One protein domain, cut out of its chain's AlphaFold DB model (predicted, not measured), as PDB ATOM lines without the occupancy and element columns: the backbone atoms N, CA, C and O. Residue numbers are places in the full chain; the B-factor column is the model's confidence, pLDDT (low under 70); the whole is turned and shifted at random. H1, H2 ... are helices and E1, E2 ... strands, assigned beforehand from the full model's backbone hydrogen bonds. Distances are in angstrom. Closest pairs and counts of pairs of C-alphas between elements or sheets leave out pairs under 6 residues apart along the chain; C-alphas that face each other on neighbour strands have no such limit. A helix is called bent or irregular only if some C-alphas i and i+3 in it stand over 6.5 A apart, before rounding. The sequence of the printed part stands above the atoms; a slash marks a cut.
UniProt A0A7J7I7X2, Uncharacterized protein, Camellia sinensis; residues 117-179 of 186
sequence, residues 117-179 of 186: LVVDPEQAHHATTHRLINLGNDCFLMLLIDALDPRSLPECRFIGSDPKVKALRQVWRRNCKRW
ATOM      1  N   LEU A 117     -10.142  43.839  30.670       93.31
ATOM      2  CA  LEU A 117     -10.076  44.907  31.665       93.31
ATOM      3  C   LEU A 117     -11.013  44.596  32.841       93.31
ATOM      4  O   LEU A 117     -12.153  45.070  32.883       93.31
ATOM      5  N   VAL A 118     -10.535  43.770  33.769       94.56
ATOM      6  CA  VAL A 118     -11.219  43.449  35.026       94.56
ATOM      7  C   VAL A 118     -11.088  44.620  35.999       94.56
ATOM      8  O   VAL A 118      -9.995  45.134  36.222       94.56
ATOM      9  N   VAL A 119     -12.216  45.055  36.557       94.44
ATOM     10  CA  VAL A 119     -12.300  46.166  37.519       94.44
ATOM     11  C   VAL A 119     -12.765  45.729  38.910       94.44
ATOM     12  O   VAL A 119     -12.625  46.501  39.849       94.44
ATOM     13  N   ASP A 120     -13.319  44.520  39.047       92.31
ATOM     14  CA  ASP A 120     -13.671  43.909  40.336       92.31
ATOM     15  C   ASP A 120     -13.555  42.369  40.239       92.31
ATOM     16  O   ASP A 120     -14.001  41.800  39.229       92.31
ATOM     17  N   PRO A 121     -12.967  41.690  41.246       89.06
ATOM     18  CA  PRO A 121     -12.413  42.248  42.489       89.06
ATOM     19  C   PRO A 121     -11.078  42.990  42.288       89.06
ATOM     20  O   PRO A 121     -10.293  42.631  41.415       89.06
ATOM     21  N   GLU A 122     -10.798  44.003  43.119       79.38
ATOM     22  CA  GLU A 122      -9.497  44.707  43.122       79.38
ATOM     23  C   GLU A 122      -8.336  43.788  43.539       79.38
ATOM     24  O   GLU A 122      -7.218  43.919  43.042       79.38
ATOM     25  N   GLN A 123      -8.608  42.833  44.438       78.62
ATOM     26  CA  GLN A 123      -7.671  41.797  44.862       78.62
ATOM     27  C   GLN A 123      -8.259  40.417  44.563       78.62
ATOM     28  O   GLN A 123      -9.355  40.083  45.010       78.62
ATOM     29  N   ALA A 124      -7.522  39.599  43.811       74.88
ATOM     30  CA  ALA A 124      -7.955  38.253  43.466       74.88
ATOM     31  C   ALA A 124      -7.885  37.330  44.696       74.88
ATOM     32  O   ALA A 124      -6.808  36.861  45.067       74.88
ATOM     33  N   HIS A 125      -9.034  37.069  45.322       88.06
ATOM     34  CA  HIS A 125      -9.197  35.969  46.274       88.06
ATOM     35  C   HIS A 125      -9.441  34.660  45.527       88.06
ATOM     36  O   HIS A 125     -10.086  34.638  44.472       88.06
ATOM     37  N   HIS A 126      -8.949  33.553  46.078       91.88
ATOM     38  CA  HIS A 126      -9.060  32.249  45.432       91.88
ATOM     39  C   HIS A 126     -10.504  31.727  45.422       91.88
ATOM     40  O   HIS A 126     -10.838  30.943  44.532       91.88
ATOM     41  N   ALA A 127     -11.371  32.203  46.325       95.00
ATOM     42  CA  ALA A 127     -12.801  31.909  46.329       95.00
ATOM     43  C   ALA A 127     -13.649  32.770  45.376       95.00
ATOM     44  O   ALA A 127     -14.816  32.448  45.156       95.00
ATOM     45  N   THR A 128     -13.124  33.864  44.810       95.25
ATOM     46  CA  THR A 128     -13.951  34.780  44.009       95.25
ATOM     47  C   THR A 128     -14.259  34.209  42.627       95.25
ATOM     48  O   THR A 128     -13.393  34.144  41.754       95.25
ATOM     49  N   THR A 129     -15.528  33.860  42.413       95.19
ATOM     50  CA  THR A 129     -16.049  33.244  41.182       95.19
ATOM     51  C   THR A 129     -16.515  34.239  40.127       95.19
ATOM     52  O   THR A 129     -16.805  33.840  38.998       95.19
ATOM     53  N   HIS A 130     -16.596  35.530  40.454       95.19
ATOM     54  CA  HIS A 130     -17.028  36.556  39.512       95.19
ATOM     55  C   HIS A 130     -15.881  37.438  39.022       95.19
ATOM     56  O   HIS A 130     -14.844  37.579  39.674       95.19
ATOM     57  N   ARG A 131     -16.091  38.049  37.854       95.81
ATOM     58  CA  ARG A 131     -15.254  39.112  37.290       95.81
ATOM     59  C   ARG A 131     -16.131  40.198  36.697       95.81
ATOM     60  O   ARG A 131     -16.974  39.917  35.843       95.81
ATOM     61  N   LEU A 132     -15.936  41.437  37.135       96.25
ATOM     62  CA  LEU A 132     -16.554  42.604  36.520       96.25
ATOM     63  C   LEU A 132     -15.609  43.165  35.465       96.25
ATOM     64  O   LEU A 132     -14.533  43.660  35.780       96.25
ATOM     65  N   ILE A 133     -16.024  43.102  34.210       95.69
ATOM     66  CA  ILE A 133     -15.239  43.534  33.060       95.69
ATOM     67  C   ILE A 133     -15.781  44.861  32.552       95.69
ATOM     68  O   ILE A 133     -16.984  45.013  32.324       95.69
ATOM     69  N   ASN A 134     -14.887  45.814  32.322       94.88
ATOM     70  CA  ASN A 134     -15.214  47.074  31.676       94.88
ATOM     71  C   ASN A 134     -15.290  46.883  30.151       94.88
ATOM     72  O   ASN A 134     -14.300  46.547  29.504       94.88
ATOM     73  N   LEU A 135     -16.471  47.121  29.574       92.69
ATOM     74  CA  LEU A 135     -16.706  47.052  28.126       92.69
ATOM     75  C   LEU A 135     -16.511  48.411  27.425       92.69
ATOM     76  O   LEU A 135     -16.694  48.516  26.211       92.69
ATOM     77  N   GLY A 136     -16.199  49.465  28.181       90.69
ATOM     78  CA  GLY A 136     -16.194  50.853  27.732       90.69
ATOM     79  C   GLY A 136     -17.597  51.466  27.654       90.69
ATOM     80  O   GLY A 136     -18.615  50.797  27.828       90.69
ATOM     81  N   ASN A 137     -17.663  52.772  27.371       88.00
ATOM     82  CA  ASN A 137     -18.919  53.526  27.221       88.00
ATOM     83  C   ASN A 137     -19.886  53.394  28.415       88.00
ATOM     84  O   ASN A 137     -21.103  53.299  28.201       88.00
ATOM     85  N   ASP A 138     -19.362  53.374  29.641       89.38
ATOM     86  CA  ASP A 138     -20.125  53.197  30.888       89.38
ATOM     87  C   ASP A 138     -20.947  51.895  30.916       89.38
ATOM     88  O   ASP A 138     -22.074  51.850  31.419       89.38
ATOM     89  N   CYS A 139     -20.413  50.835  30.301       94.06
ATOM     90  CA  CYS A 139     -21.001  49.503  30.290       94.06
ATOM     91  C   CYS A 139     -20.028  48.481  30.875       94.06
ATOM     92  O   CYS A 139     -18.839  48.476  30.564       94.06
ATOM     93  N   PHE A 140     -20.569  47.568  31.674       95.62
ATOM     94  CA  PHE A 140     -19.818  46.512  32.332       95.62
ATOM     95  C   PHE A 140     -20.496  45.161  32.118       95.62
ATOM     96  O   PHE A 140     -21.720  45.070  31.963       95.62
ATOM     97  N   LEU A 141     -19.691  44.106  32.126       95.56
ATOM     98  CA  LEU A 141     -20.131  42.722  32.113       95.56
ATOM     99  C   LEU A 141     -19.642  42.048  33.383       95.56
ATOM    100  O   LEU A 141     -18.444  41.890  33.573       95.56
ATOM    101  N   MET A 142     -20.569  41.629  34.230       96.25
ATOM    102  CA  MET A 142     -20.254  40.714  35.312       96.25
ATOM    103  C   MET A 142     -20.379  39.289  34.779       96.25
ATOM    104  O   MET A 142     -21.472  38.881  34.371       96.25
ATOM    105  N   LEU A 143     -19.259  38.575  34.752       95.19
ATOM    106  CA  LEU A 143     -19.200  37.138  34.518       95.19
ATOM    107  C   LEU A 143     -19.208  36.424  35.860       95.19
ATOM    108  O   LEU A 143     -18.445  36.801  36.746       95.19
ATOM    109  N   LEU A 144     -20.033  35.394  35.991       95.31
ATOM    110  CA  LEU A 144     -19.970  34.428  37.080       95.31
ATOM    111  C   LEU A 144     -19.548  33.082  36.489       95.31
ATOM    112  O   LEU A 144     -20.232  32.542  35.614       95.31
ATOM    113  N   ILE A 145     -18.398  32.588  36.937       95.12
ATOM    114  CA  ILE A 145     -17.778  31.354  36.460       95.12
ATOM    115  C   ILE A 145     -18.146  30.221  37.417       95.12
ATOM    116  O   ILE A 145     -17.971  30.346  38.630       95.12
ATOM    117  N   ASP A 146     -18.642  29.111  36.872       94.62
ATOM    118  CA  ASP A 146     -18.849  27.890  37.649       94.62
ATOM    119  C   ASP A 146     -17.484  27.297  38.031       94.62
ATOM    120  O   ASP A 146     -16.635  27.056  37.178       94.62
ATOM    121  N   ALA A 147     -17.240  27.082  39.321       94.88
ATOM    122  CA  ALA A 147     -15.956  26.574  39.794       94.88
ATOM    123  C   ALA A 147     -15.708  25.095  39.471       94.88
ATOM    124  O   ALA A 147     -14.555  24.665  39.429       94.88
ATOM    125  N   LEU A 148     -16.770  24.317  39.264       92.75
ATOM    126  CA  LEU A 148     -16.700  22.889  38.958       92.75
ATOM    127  C   LEU A 148     -16.815  22.611  37.455       92.75
ATOM    128  O   LEU A 148     -16.360  21.562  37.005       92.75
ATOM    129  N   ASP A 149     -17.374  23.546  36.684       93.44
ATOM    130  CA  ASP A 149     -17.368  23.521  35.216       93.44
ATOM    131  C   ASP A 149     -16.988  24.899  34.629       93.44
ATOM    132  O   ASP A 149     -17.814  25.580  34.012       93.44
ATOM    133  N   PRO A 150     -15.731  25.348  34.799       92.62
ATOM    134  CA  PRO A 150     -15.304  26.708  34.454       92.62
ATOM    135  C   PRO A 150     -15.302  27.020  32.954       92.62
ATOM    136  O   PRO A 150     -15.217  28.186  32.573       92.62
ATOM    137  N   ARG A 151     -15.413  26.001  32.091       89.44
ATOM    138  CA  ARG A 151     -15.561  26.174  30.634       89.44
ATOM    139  C   ARG A 151     -17.013  26.171  30.168       89.44
ATOM    140  O   ARG A 151     -17.264  26.378  28.977       89.44
ATOM    141  N   SER A 152     -17.964  25.916  31.062       92.19
ATOM    142  CA  SER A 152     -19.383  26.069  30.755       92.19
ATOM    143  C   SER A 152     -19.715  27.512  30.380       92.19
ATOM    144  O   SER A 152     -18.929  28.439  30.579       92.19
ATOM    145  N   LEU A 153     -20.894  27.705  29.788       91.12
ATOM    146  CA  LEU A 153     -21.388  29.038  29.476       91.12
ATOM    147  C   LEU A 153     -21.566  29.832  30.786       91.12
ATOM    148  O   LEU A 153     -22.458  29.480  31.563       91.12
ATOM    149  N   PRO A 154     -20.804  30.915  31.018       92.44
ATOM    150  CA  PRO A 154     -20.889  31.648  32.271       92.44
ATOM    151  C   PRO A 154     -22.203  32.420  32.379       92.44
ATOM    152  O   PRO A 154     -22.772  32.887  31.378       92.44
ATOM    153  N   GLU A 155     -22.666  32.634  33.609       93.25
ATOM    154  CA  GLU A 155     -23.763  33.568  33.831       93.25
ATOM    155  C   GLU A 155     -23.260  34.996  33.583       93.25
ATOM    156  O   GLU A 155     -22.213  35.418  34.074       93.25
ATOM    157  N   CYS A 156     -24.013  35.741  32.775       93.69
ATOM    158  CA  CYS A 156     -23.625  37.061  32.296       93.69
ATOM    159  C   CYS A 156     -24.645  38.115  32.717       93.69
ATOM    160  O   CYS A 156     -25.803  38.090  32.277       93.69
ATOM    161  N   ARG A 157     -24.199  39.122  33.473       94.62
ATOM    162  CA  ARG A 157     -25.007  40.291  33.834       94.62
ATOM    163  C   ARG A 157     -24.403  41.567  33.257       94.62
ATOM    164  O   ARG A 157     -23.363  42.045  33.690       94.62
ATOM    165  N   PHE A 158     -25.117  42.151  32.298       94.81
ATOM    166  CA  PHE A 158     -24.769  43.443  31.700       94.81
ATOM    167  C   PHE A 158     -25.293  44.603  32.551       94.81
ATOM    168  O   PHE A 158     -26.490  44.635  32.874       94.81
ATOM    169  N   ILE A 159     -24.414  45.556  32.850       95.00
ATOM    170  CA  ILE A 159     -24.637  46.732  33.700       95.00
ATOM    171  C   ILE A 159     -24.303  47.990  32.882       95.00
ATOM    172  O   ILE A 159     -23.320  48.000  32.150       95.00
ATOM    173  N   GLY A 160     -25.126  49.035  32.970       93.19
ATOM    174  CA  GLY A 160     -24.961  50.281  32.212       93.19
ATOM    175  C   GLY A 160     -26.304  50.868  31.775       93.19
ATOM    176  O   GLY A 160     -27.360  50.395  32.191       93.19
ATOM    177  N   SER A 161     -26.277  51.883  30.906       90.44
ATOM    178  CA  SER A 161     -27.504  52.510  30.384       90.44
ATOM    179  C   SER A 161     -28.348  51.542  29.539       90.44
ATOM    180  O   SER A 161     -27.802  50.805  28.708       90.44
ATOM    181  N   ASP A 162     -29.676  51.617  29.667       86.50
ATOM    182  CA  ASP A 162     -30.629  50.693  29.034       86.50
ATOM    183  C   ASP A 162     -30.452  50.491  27.517       86.50
ATOM    184  O   ASP A 162     -30.432  49.333  27.082       86.50
ATOM    185  N   PRO A 163     -30.288  51.537  26.677       89.88
ATOM    186  CA  PRO A 163     -30.164  51.335  25.232       89.88
ATOM    187  C   PRO A 163     -28.928  50.509  24.852       89.88
ATOM    188  O   PRO A 163     -29.021  49.588  24.036       89.88
ATOM    189  N   LYS A 164     -27.783  50.794  25.489       87.81
ATOM    190  CA  LYS A 164     -26.506  50.104  25.246       87.81
ATOM    191  C   LYS A 164     -26.560  48.659  25.747       87.81
ATOM    192  O   LYS A 164     -26.254  47.725  25.004       87.81
ATOM    193  N   VAL A 165     -27.039  48.458  26.975       91.00
ATOM    194  CA  VAL A 165     -27.179  47.130  27.589       91.00
ATOM    195  C   VAL A 165     -28.146  46.245  26.800       91.00
ATOM    196  O   VAL A 165     -27.888  45.054  26.618       91.00
ATOM    197  N   LYS A 166     -29.243  46.802  26.275       91.00
ATOM    198  CA  LYS A 166     -30.200  46.052  25.451       91.00
ATOM    199  C   LYS A 166     -29.553  45.519  24.171       91.00
ATOM    200  O   LYS A 166     -29.792  44.361  23.828       91.00
ATOM    201  N   ALA A 167     -28.727  46.322  23.498       90.88
ATOM    202  CA  ALA A 167     -27.992  45.887  22.312       90.88
ATOM    203  C   ALA A 167     -27.008  44.750  22.644       90.88
ATOM    204  O   ALA A 167     -27.035  43.706  21.991       90.88
ATOM    205  N   LEU A 168     -26.224  44.892  23.718       91.44
ATOM    206  CA  LEU A 168     -25.290  43.859  24.182       91.44
ATOM    207  C   LEU A 168     -26.005  42.544  24.528       91.44
ATOM    208  O   LEU A 168     -25.606  41.478  24.062       91.44
ATOM    209  N   ARG A 169     -27.133  42.608  25.247       92.25
ATOM    210  CA  ARG A 169     -27.956  41.425  25.558       92.25
ATOM    211  C   ARG A 169     -28.490  40.738  24.302       92.25
ATOM    212  O   ARG A 169     -28.598  39.514  24.281       92.25
ATOM    213  N   GLN A 170     -28.847  41.492  23.261       91.50
ATOM    214  CA  GLN A 170     -29.285  40.909  21.989       91.50
ATOM    215  C   GLN A 170     -28.143  40.184  21.274       91.50
ATOM    216  O   GLN A 170     -28.357  39.079  20.777       91.50
ATOM    217  N   VAL A 171     -26.945  40.773  21.249       91.06
ATOM    218  CA  VAL A 171     -25.747  40.129  20.691       91.06
ATOM    219  C   VAL A 171     -25.422  38.853  21.465       91.06
ATOM    220  O   VAL A 171     -25.262  37.801  20.848       91.06
ATOM    221  N   TRP A 172     -25.420  38.908  22.799       90.31
ATOM    222  CA  TRP A 172     -25.186  37.747  23.657       90.31
ATOM    223  C   TRP A 172     -26.178  36.615  23.381       90.31
ATOM    224  O   TRP A 172     -25.773  35.509  23.043       90.31
ATOM    225  N   ARG A 173     -27.489  36.895  23.411       89.38
ATOM    226  CA  ARG A 173     -28.543  35.886  23.178       89.38
ATOM    227  C   ARG A 173     -28.443  35.188  21.821       89.38
ATOM    228  O   ARG A 173     -28.870  34.043  21.696       89.38
ATOM    229  N   ARG A 174     -27.931  35.875  20.796       90.50
ATOM    230  CA  ARG A 174     -27.731  35.297  19.457       90.50
ATOM    231  C   ARG A 174     -26.531  34.355  19.403       90.50
ATOM    232  O   ARG A 174     -26.551  33.420  18.608       90.50
ATOM    233  N   ASN A 175     -25.511  34.600  20.225       88.12
ATOM    234  CA  ASN A 175     -24.227  33.908  20.141       88.12
ATOM    235  C   ASN A 175     -23.992  32.890  21.262       88.12
ATOM    236  O   ASN A 175     -23.268  31.934  21.024       88.12
ATOM    237  N   CYS A 176     -24.636  33.009  22.427       85.50
ATOM    238  CA  CYS A 176     -24.396  32.114  23.567       85.50
ATOM    239  C   CYS A 176     -24.674  30.633  23.256       85.50
ATOM    240  O   CYS A 176     -24.039  29.750  23.811       85.50
ATOM    241  N   LYS A 177     -25.568  30.344  22.303       85.62
ATOM    242  CA  LYS A 177     -25.846  28.974  21.833       85.62
ATOM    243  C   LYS A 177     -24.707  28.349  21.022       85.62
ATOM    244  O   LYS A 177     -24.755  27.159  20.743       85.62
ATOM    245  N   ARG A 178     -23.741  29.154  20.578       85.62
ATOM    246  CA  ARG A 178     -22.541  28.707  19.859       85.62
ATOM    247  C   ARG A 178     -21.381  28.419  20.810       85.62
ATOM    248  O   ARG A 178     -20.282  28.157  20.339       85.62
ATOM    249  N   TRP A 179     -21.614  28.514  22.118       83.81
ATOM    250  CA  TRP A 179     -20.613  28.200  23.122       83.81
ATOM    251  C   TRP A 179     -20.265  26.715  23.077       83.81
ATOM    252  O   TRP A 179     -21.156  25.866  23.090       83.81
TER     253      TRP A 179
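Overview. This is residues 117 to 179 of the 186 residues of an uncharacterized protein of Camellia sinensis (UniProt A0A7J7I7X2). A twisted sheet of four strands, E1 to E4, is a wall with one long helix, H1, packed over one face at its E4 end, where H1 lies over E4 and part of E3 and folds back along E4, the strand before it in the chain. The longer links, residues 121 to 129 and 145 to 154, lie at one end of the strands, and the tight turns, residues 137 to 138 and 160 to 161, at the other. The printed part has 63 residues, with four named strands and then one named helix in the order E1, E2, E3, E4, H1; the sheet's order is E1, E2, E3, E4, antiparallel throughout, and the class is mixed, helices and strands. The whole is only just compact, close to loose, with a radius of gyration of the C-alphas of 12.5 A, and flat, spanning 35 by 27 by 14 A.

Along the chain. E1 is residues 118 to 120, 5.9 A from first to last C-alpha, beginning with C-alpha 118 at (-11.219, 43.449, 35.026). E2, residues 130 to 136, is the longest strand by residues and measures 18.5 A. E3 is residues 139 to 144, 16.6 A, and E4 is residues 155 to 159, 13.2 A. H1, residues 162 to 178, is 25.2 A long, from C-alpha 162 at (-30.629, 50.693, 29.034) to C-alpha 178 at (-22.541, 28.707, 19.859). It is irregular: C-alphas 174 and 177 are 7.0 A apart.

Arrangement. The four strands form a meander, each strand the antiparallel neighbour of the one before, and E1 and E4 are the edge strands. The hairpin of E1 and E2 has an angle of 124 degrees between directions, with N 119 and O 132 at 2.8 A. The hairpin of E2 and E3 has 159 degrees, with N 133 and O 141 at 2.8 A. The hairpin of E3 and E4 has 159 degrees, with N 142 and O 157 at 2.9 A. E1 and E4 are apart. The sheet is only just strongly twisted, its C-alphas lying up to 4.3 A off the best plane. H1 is on the sheet at a height over the sheet of 9.8 A, and the two make two layers, a helix on one face of a sheet. H1 lies over E4 and only just over E3, on which 3 of its C-alphas fall. It runs along the strands, at 15 degrees to E4 on the local plane. The closest C-alphas of E4 and H1 are those of Phe 158 and Val 165, 6.0 A apart. In H1, 11 of 13 O i to N i+4 pairs are within hydrogen-bond range.

Size, cuts and confidence. The two C-alphas farthest apart are those of His 126 and Pro 163, at 34.9 A. The printed part has no cut, and it has no long link. Its mean pLDDT is 91.4, and no printed residue is under 70.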